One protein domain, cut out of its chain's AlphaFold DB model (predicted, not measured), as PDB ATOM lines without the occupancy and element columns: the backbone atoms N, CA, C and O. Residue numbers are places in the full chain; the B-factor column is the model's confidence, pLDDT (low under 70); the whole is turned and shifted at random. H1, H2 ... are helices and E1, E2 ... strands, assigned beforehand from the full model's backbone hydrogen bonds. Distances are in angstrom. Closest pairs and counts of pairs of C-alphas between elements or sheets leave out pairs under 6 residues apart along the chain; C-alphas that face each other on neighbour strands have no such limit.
ATOM      1  N   LYS A   8      97.901 -61.503 240.773       94.12
ATOM      2  CA  LYS A   8      98.909 -61.078 241.758       94.12
ATOM      3  C   LYS A   8      99.806 -59.980 241.192       94.12
ATOM      4  O   LYS A   8     100.098 -59.014 241.897       94.12
ATOM      5  N   ASP A   9     100.216 -60.114 239.937       91.06
ATOM      6  CA  ASP A   9     101.054 -59.118 239.267       91.06
ATOM      7  C   ASP A   9     100.256 -57.858 238.944       91.06
ATOM      8  O   ASP A   9     100.755 -56.755 239.157       91.06
ATOM      9  N   TYR A  10      98.982 -58.010 238.569       90.12
ATOM     10  CA  TYR A  10      98.052 -56.892 238.429       90.12
ATOM     11  C   TYR A  10      97.922 -56.089 239.729       90.12
ATOM     12  O   TYR A  10      98.120 -54.879 239.717       90.12
ATOM     13  N   GLU A  11      97.658 -56.735 240.870       89.50
ATOM     14  CA  GLU A  11      97.542 -56.048 242.166       89.50
ATOM     15  C   GLU A  11      98.852 -55.357 242.580       89.50
ATOM     16  O   GLU A  11      98.835 -54.247 243.117       89.50
ATOM     17  N   LYS A  12     100.011 -55.969 242.299       90.75
ATOM     18  CA  LYS A  12     101.322 -55.339 242.530       90.75
ATOM     19  C   LYS A  12     101.533 -54.109 241.648       90.75
ATOM     20  O   LYS A  12     101.991 -53.086 242.152       90.75
ATOM     21  N   ALA A  13     101.221 -54.199 240.356       86.94
ATOM     22  CA  ALA A  13     101.356 -53.090 239.414       86.94
ATOM     23  C   ALA A  13     100.375 -51.958 239.740       86.94
ATOM     24  O   ALA A  13     100.749 -50.789 239.742       86.94
ATOM     25  N   ARG A  14      99.142 -52.307 240.120       84.38
ATOM     26  CA  ARG A  14      98.095 -51.367 240.518       84.38
ATOM     27  C   ARG A  14      98.508 -50.494 241.704       84.38
ATOM     28  O   ARG A  14      98.192 -49.312 241.724       84.38
ATOM     29  N   LYS A  15      99.251 -51.043 242.669       86.00
ATOM     30  CA  LYS A  15      99.799 -50.278 243.806       86.00
ATOM     31  C   LYS A  15     100.878 -49.265 243.411       86.00
ATOM     32  O   LYS A  15     101.162 -48.368 244.193       86.00
ATOM     33  N   LYS A  16     101.482 -49.413 242.230       86.19
ATOM     34  CA  LYS A  16     102.508 -48.509 241.690       86.19
ATOM     35  C   LYS A  16     101.936 -47.467 240.723       86.19
ATOM     36  O   LYS A  16     102.706 -46.775 240.063       86.19
ATOM     37  N   LEU A  17     100.611 -47.387 240.581       80.06
ATOM     38  CA  LEU A  17      99.989 -46.407 239.698       80.06
ATOM     39  C   LEU A  17     100.286 -44.986 240.187       80.06
ATOM     40  O   LEU A  17     100.112 -44.677 241.362       80.06
ATOM     41  N   ILE A  18     100.718 -44.137 239.254       73.75
ATOM     42  CA  ILE A  18     100.972 -42.712 239.500       73.75
ATOM     43  C   ILE A  18      99.643 -41.966 239.701       73.75
ATOM     44  O   ILE A  18      99.550 -41.078 240.542       73.75
ATOM     45  N   GLU A  19      98.599 -42.362 238.967       70.69
ATOM     46  CA  GLU A  19      97.257 -41.778 239.047       70.69
ATOM     47  C   GLU A  19      96.213 -42.776 239.558       70.69
ATOM     48  O   GLU A  19      96.408 -43.996 239.557       70.69
ATOM     49  N   LYS A  20      95.060 -42.255 239.989       74.69
ATOM     50  CA  LYS A  20      93.941 -43.078 240.455       74.69
ATOM     51  C   LYS A  20      93.389 -43.932 239.308       74.69
ATOM     52  O   LYS A  20      93.164 -43.455 238.201       74.69
ATOM     53  N   SER A  21      93.102 -45.202 239.594       79.38
ATOM     54  CA  SER A  21      92.368 -46.060 238.661       79.38
ATOM     55  C   SER A  21      90.911 -45.607 238.565       79.38
ATOM     56  O   SER A  21      90.262 -45.483 239.604       79.38
ATOM     57  N   ILE A  22      90.370 -45.474 237.355       82.75
ATOM     58  CA  ILE A  22      88.930 -45.290 237.168       82.75
ATOM     59  C   ILE A  22      88.214 -46.638 237.163       82.75
ATOM     60  O   ILE A  22      88.639 -47.586 236.498       82.75
ATOM     61  N   LYS A  23      87.121 -46.729 237.916       87.00
ATOM     62  CA  LYS A  23      86.225 -47.883 237.886       87.00
ATOM     63  C   LYS A  23      84.999 -47.530 237.063       87.00
ATOM     64  O   LYS A  23      84.489 -46.416 237.147       87.00
ATOM     65  N   LYS A  24      84.524 -48.492 236.277       91.38
ATOM     66  CA  LYS A  24      83.250 -48.380 235.574       91.38
ATOM     67  C   LYS A  24      82.574 -49.730 235.441       91.38
ATOM     68  O   LYS A  24      83.255 -50.752 235.343       91.38
ATOM     69  N   LYS A  25      81.247 -49.715 235.381       94.44
ATOM     70  CA  LYS A  25      80.436 -50.852 234.935       94.44
ATOM     71  C   LYS A  25      80.050 -50.614 233.482       94.44
ATOM     72  O   LYS A  25      79.700 -49.496 233.121       94.44
ATOM     73  N   ARG A  26      80.153 -51.642 232.643       94.81
ATOM     74  CA  ARG A  26      79.756 -51.572 231.234       94.81
ATOM     75  C   ARG A  26      78.602 -52.525 230.991       94.81
ATOM     76  O   ARG A  26      78.734 -53.714 231.264       94.81
ATOM     77  N   TYR A  27      77.523 -51.997 230.434       95.62
ATOM     78  CA  TYR A  27      76.385 -52.771 229.957       95.62
ATOM     79  C   TYR A  27      76.415 -52.784 228.433       95.62
ATOM     80  O   TYR A  27      76.464 -51.725 227.812       95.62
ATOM     81  N   GLU A  28      76.421 -53.975 227.840       96.94
ATOM     82  CA  GLU A  28      76.376 -54.172 226.391       96.94
ATOM     83  C   GLU A  28      74.972 -54.598 225.970       96.94
ATOM     84  O   GLU A  28      74.380 -55.492 226.571       96.94
ATOM     85  N   PHE A  29      74.435 -53.934 224.948       95.31
ATOM     86  CA  PHE A  29      73.100 -54.192 224.420       95.31
ATOM     87  C   PHE A  29      73.002 -53.740 222.957       95.31
ATOM     88  O   PHE A  29      73.950 -53.194 222.386       95.31
ATOM     89  N   LYS A  30      71.847 -53.985 222.332       95.00
ATOM     90  CA  LYS A  30      71.525 -53.452 221.006       95.00
ATOM     91  C   LYS A  30      70.503 -52.328 221.137       95.00
ATOM     92  O   LYS A  30      69.426 -52.556 221.678       95.00
ATOM     93  N   LEU A  31      70.828 -51.148 220.615       93.06
ATOM     94  CA  LEU A  31      69.916 -50.009 220.494       93.06
ATOM     95  C   LEU A  31      69.587 -49.831 219.015       93.06
ATOM     96  O   LEU A  31      70.499 -49.632 218.218       93.06
ATOM     97  N   CYS A  32      68.314 -49.951 218.631       91.44
ATOM     98  CA  CYS A  32      67.894 -49.879 217.222       91.44
ATOM     99  C   CYS A  32      68.719 -50.807 216.305       91.44
ATOM    100  O   CYS A  32      69.152 -50.412 215.230       91.44
ATOM    101  N   SER A  33      68.989 -52.036 216.764       92.62
ATOM    102  CA  SER A  33      69.854 -53.031 216.099       92.62
ATOM    103  C   SER A  33      71.356 -52.710 216.055       92.62
ATOM    104  O   SER A  33      72.139 -53.587 215.685       92.62
ATOM    105  N   PHE A  34      71.792 -51.534 216.509       95.38
ATOM    106  CA  PHE A  34      73.203 -51.166 216.602       95.38
ATOM    107  C   PHE A  34      73.826 -51.637 217.911       95.38
ATOM    108  O   PHE A  34      73.235 -51.518 218.990       95.38
ATOM    109  N   LYS A  35      75.061 -52.141 217.828       95.88
ATOM    110  CA  LYS A  35      75.860 -52.450 219.014       95.88
ATOM    111  C   LYS A  35      76.000 -51.184 219.853       95.88
ATOM    112  O   LYS A  35      76.348 -50.132 219.324       95.88
ATOM    113  N   SER A  36      75.720 -51.292 221.147       94.69
ATOM    114  CA  SER A  36      75.698 -50.151 222.054       94.69
ATOM    115  C   SER A  36      76.244 -50.512 223.428       94.69
ATOM    116  O   SER A  36      76.089 -51.641 223.899       94.69
ATOM    117  N   PHE A  37      76.877 -49.537 224.079       94.25
ATOM    118  CA  PHE A  37      77.345 -49.639 225.457       94.25
ATOM    119  C   PHE A  37      76.778 -48.515 226.313       94.25
ATOM    120  O   PHE A  37      76.719 -47.371 225.870       94.25
ATOM    121  N   ILE A  38      76.477 -48.822 227.570       93.06
ATOM    122  CA  ILE A  38      76.387 -47.824 228.637       93.06
ATOM    123  C   ILE A  38      77.569 -48.048 229.580       93.06
ATOM    124  O   ILE A  38      77.671 -49.095 230.222       93.06
ATOM    125  N   ASP A  39      78.471 -47.067 229.636       92.50
ATOM    126  CA  ASP A  39      79.534 -46.985 230.638       92.50
ATOM    127  C   ASP A  39      79.013 -46.181 231.844       92.50
ATOM    128  O   ASP A  39      78.662 -45.010 231.700       92.50
ATOM    129  N   VAL A  40      78.988 -46.796 233.029       92.62
ATOM    130  CA  VAL A  40      78.574 -46.179 234.299       92.62
ATOM    131  C   VAL A  40      79.794 -45.927 235.175       92.62
ATOM    132  O   VAL A  40      80.451 -46.871 235.625       92.62
ATOM    133  N   TYR A  41      80.076 -44.654 235.431       89.69
ATOM    134  CA  TYR A  41      81.118 -44.179 236.335       89.69
ATOM    135  C   TYR A  41      80.458 -43.686 237.633       89.69
ATOM    136  O   TYR A  41      80.165 -42.500 237.771       89.69
ATOM    137  N   GLU A  42      80.196 -44.609 238.569       84.88
ATOM    138  CA  GLU A  42      79.445 -44.337 239.813       84.88
ATOM    139  C   GLU A  42      80.068 -43.199 240.637       84.88
ATOM    140  O   GLU A  42      79.362 -42.270 241.022       84.88
ATOM    141  N   ASP A  43      81.395 -43.208 240.803       84.38
ATOM    142  CA  ASP A  43      82.135 -42.196 241.577       84.38
ATOM    143  C   ASP A  43      82.019 -40.769 240.997       84.38
ATOM    144  O   ASP A  43      82.278 -39.791 241.692       84.38
ATOM    145  N   LEU A  44      81.657 -40.645 239.716       82.00
ATOM    146  CA  LEU A  44      81.556 -39.374 238.990       82.00
ATOM    147  C   LEU A  44      80.108 -38.987 238.673       82.00
ATOM    148  O   LEU A  44      79.886 -37.959 238.036       82.00
ATOM    149  N   ASN A  45      79.139 -39.820 239.067       85.62
ATOM    150  CA  ASN A  45      77.739 -39.707 238.659       85.62
ATOM    151  C   ASN A  45      77.586 -39.484 237.137       85.62
ATOM    152  O   ASN A  45      76.837 -38.616 236.687       85.62
ATOM    153  N   LEU A  46      78.353 -40.239 236.342       86.69
ATOM    154  CA  LEU A  46      78.442 -40.081 234.890       86.69
ATOM    155  C   LEU A  46      78.015 -41.366 234.175       86.69
ATOM    156  O   LEU A  46      78.543 -42.450 234.435       86.69
ATOM    157  N   TYR A  47      77.118 -41.208 233.204       89.56
ATOM    158  CA  TYR A  47      76.601 -42.270 232.348       89.56
ATOM    159  C   TYR A  47      76.898 -41.914 230.894       89.56
ATOM    160  O   TYR A  47      76.471 -40.868 230.412       89.56
ATOM    161  N   VAL A  48      77.641 -42.770 230.193       89.94
ATOM    162  CA  VAL A  48      78.033 -42.528 228.798       89.94
ATOM    163  C   VAL A  48      77.422 -43.597 227.909       89.94
ATOM    164  O   VAL A  48      77.842 -44.757 227.951       89.94
ATOM    165  N   LEU A  49      76.457 -43.193 227.086       91.31
ATOM    166  CA  LEU A  49      75.924 -44.012 226.003       91.31
ATOM    167  C   LEU A  49      76.874 -43.941 224.801       91.31
ATOM    168  O   LEU A  49      77.237 -42.859 224.350       91.31
ATOM    169  N   LYS A  50      77.273 -45.101 224.281       91.38
ATOM    170  CA  LYS A  50      78.073 -45.236 223.059       91.38
ATOM    171  C   LYS A  50      77.318 -46.109 222.079       91.38
ATOM    172  O   LYS A  50      77.060 -47.269 222.393       91.38
ATOM    173  N   VAL A  51      77.003 -45.568 220.910       92.38
ATOM    174  CA  VAL A  51      76.349 -46.295 219.817       92.38
ATOM    175  C   VAL A  51      77.360 -46.459 218.690       92.38
ATOM    176  O   VAL A  51      78.064 -45.512 218.344       92.38
ATOM    177  N   PHE A  52      77.487 -47.675 218.164       92.75
ATOM    178  CA  PHE A  52      78.470 -48.004 217.137       92.75
ATOM    179  C   PHE A  52      77.774 -48.189 215.795       92.75
ATOM    180  O   PHE A  52      76.980 -49.116 215.618       92.75
ATOM    181  N   PHE A  53      78.118 -47.320 214.850       93.56
ATOM    182  CA  PHE A  53      77.593 -47.337 213.492       93.56
ATOM    183  C   PHE A  53      78.631 -47.914 212.523       93.56
ATOM    184  O   PHE A  53      79.829 -47.709 212.721       93.56
ATOM    185  N   PRO A  54      78.198 -48.634 211.475       93.50
ATOM    186  CA  PRO A  54      79.113 -49.180 210.475       93.50
ATOM    187  C   PRO A  54      79.646 -48.109 209.510       93.50
ATOM    188  O   PRO A  54      80.730 -48.285 208.962       93.50
ATOM    189  N   THR A  55      78.911 -47.009 209.304       93.88
ATOM    190  CA  THR A  55      79.310 -45.886 208.442       93.88
ATOM    191  C   THR A  55      78.953 -44.545 209.083       93.88
ATOM    192  O   THR A  55      78.050 -44.462 209.919       93.88
ATOM    193  N   LEU A  56      79.656 -43.487 208.667       90.88
ATOM    194  CA  LEU A  56      79.387 -42.112 209.100       90.88
ATOM    195  C   LEU A  56      78.004 -41.623 208.638       90.88
ATOM    196  O   LEU A  56      77.301 -40.965 209.393       90.88
ATOM    197  N   GLU A  57      77.583 -41.999 207.429       93.81
ATOM    198  CA  GLU A  57      76.262 -41.654 206.883       93.81
ATOM    199  C   GLU A  57      75.124 -42.157 207.780       93.81
ATOM    200  O   GLU A  57      74.194 -41.414 208.083       93.81
ATOM    201  N   ILE A  58      75.227 -43.398 208.268       93.31
ATOM    202  CA  ILE A  58      74.230 -43.974 209.177       93.31
ATOM    203  C   ILE A  58      74.259 -43.267 210.536       93.31
ATOM    204  O   ILE A  58      73.200 -43.037 211.114       93.31
ATOM    205  N   ALA A  59      75.444 -42.898 211.032       91.19
ATOM    206  CA  ALA A  59      75.570 -42.134 212.271       91.19
ATOM    207  C   ALA A  59      74.878 -40.763 212.163       91.19
ATOM    208  O   ALA A  59      74.139 -40.384 213.064       91.19
ATOM    209  N   ASN A  60      75.043 -40.065 211.035       89.19
ATOM    210  CA  ASN A  60      74.444 -38.746 210.798       89.19
ATOM    211  C   ASN A  60      72.913 -38.780 210.672       89.19
ATOM    212  O   ASN A  60      72.253 -37.777 210.926       89.19
ATOM    213  N   LEU A  61      72.343 -39.920 210.273       93.12
ATOM    214  CA  LEU A  61      70.894 -40.125 210.175       93.12
ATOM    215  C   LEU A  61      70.284 -40.709 211.457       93.12
ATOM    216  O   LEU A  61      69.066 -40.896 211.531       93.12
ATOM    217  N   PHE A  62      71.102 -41.046 212.455       91.88
ATOM    218  CA  PHE A  62      70.621 -41.683 213.667       91.88
ATOM    219  C   PHE A  62      69.844 -40.699 214.540       91.88
ATOM    220  O   PHE A  62      70.350 -39.660 214.956       91.88
ATOM    221  N   ILE A  63      68.615 -41.082 214.882       90.00
ATOM    222  CA  ILE A  63      67.783 -40.361 215.842       90.00
ATOM    223  C   ILE A  63      67.701 -41.202 217.107       90.00
ATOM    224  O   ILE A  63      67.248 -42.350 217.086       90.00
ATOM    225  N   LEU A  64      68.133 -40.619 218.222       89.94
ATOM    226  CA  LEU A  64      68.071 -41.284 219.510       89.94
ATOM    227  C   LEU A  64      66.609 -41.514 219.943       89.94
ATOM    228  O   LEU A  64      65.801 -40.582 219.881       89.94
ATOM    229  N   PRO A  65      66.261 -42.716 220.440       90.56
ATOM    230  CA  PRO A  65      64.943 -42.974 221.010       90.56
ATOM    231  C   PRO A  65      64.615 -42.051 222.194       90.56
ATOM    232  O   PRO A  65      65.478 -41.742 223.020       90.56
ATOM    233  N   LYS A  66      63.350 -41.621 222.288       87.50
ATOM    234  CA  LYS A  66      62.875 -40.594 223.242       87.50
ATOM    235  C   LYS A  66      62.985 -41.013 224.711       87.50
ATOM    236  O   LYS A  66      62.931 -40.167 225.600       87.50
ATOM    237  N   GLU A  67      63.117 -42.309 224.972       87.62
ATOM    238  CA  GLU A  67      63.304 -42.883 226.303       87.62
ATOM    239  C   GLU A  67      64.643 -42.457 226.917       87.62
ATOM    240  O   GLU A  67      64.779 -42.388 228.140       87.62
ATOM    241  N   PHE A  68      65.630 -42.133 226.079       86.50
ATOM    242  CA  PHE A  68      66.921 -41.637 226.523       86.50
ATOM    243  C   PHE A  68      66.883 -40.118 226.680       86.50
ATOM    244  O   PHE A  68      66.786 -39.366 225.713       86.50
ATOM    245  N   ARG A  69      67.035 -39.653 227.922       84.88
ATOM    246  CA  ARG A  69      67.287 -38.239 228.216       84.88
ATOM    247  C   ARG A  69      68.788 -37.980 228.158       84.88
ATOM    248  O   ARG A  69      69.503 -38.289 229.109       84.88
ATOM    249  N   ILE A  70      69.267 -37.438 227.040       83.94
ATOM    250  CA  ILE A  70      70.659 -37.000 226.910       83.94
ATOM    251  C   ILE A  70      70.788 -35.572 227.427       83.94
ATOM    252  O   ILE A  70      70.071 -34.681 226.990       83.94
ATOM    253  N   GLN A  71      71.726 -35.369 228.350       79.81
ATOM    254  CA  GLN A  71      72.103 -34.033 228.813       79.81
ATOM    255  C   GLN A  71      72.977 -33.310 227.790       79.81
ATOM    256  O   GLN A  71      72.809 -32.120 227.554       79.81
TER     257      GLN A  71
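Overview. This is residues 8 to 71 of the 266 residues of an uncharacterized protein of Campylobacter coli (UniProt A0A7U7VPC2). A small antiparallel sheet, E1 - E2 - E3, makes the body, with short helix H2 beyond one end; residues 8 to 21, including helix H1, stick out as an arm beyond the other. The printed part has 64 residues, with two named helices and three named strands in the order H1 E1 E2 E3 H2, class mixed. It is only just extended, close to loose, with a radius of gyration of the C-alphas of 16.4 A and spans of 46 by 25 by 19 A.

Arrangement. Start at E2, residues 34 to 41, the inner strand. E1, residues 25 to 31, is antiparallel to it at 155 degrees; N 27 and O 38, 2.9 A apart, are within hydrogen-bond range. E3, residues 46 to 51, is antiparallel to E2 at 167 degrees; N 39 and O 48 are within hydrogen-bond range at 2.9 A. These two hairpins form a meander, each strand the antiparallel neighbour of the one before. H1, residues 8 to 14, and H2, residues 56 to 60, are apart and not on the sheet; every O i to N i+4 pair in both is within hydrogen-bond range.

Along the chain. Find C-alpha 34 at (73.203, -51.166, 216.602); E2 runs 22.4 A from there. E1 runs 17.9 A and E3 16.4 A. H1 begins at C-alpha 8, (98.909, -61.078, 241.758).

Size, cuts and confidence. The C-alphas of Lys 8 and Leu 61, the two farthest apart, are 47.1 A apart. The printed part has no cut, and no printed residue is under 70 in pLDDT.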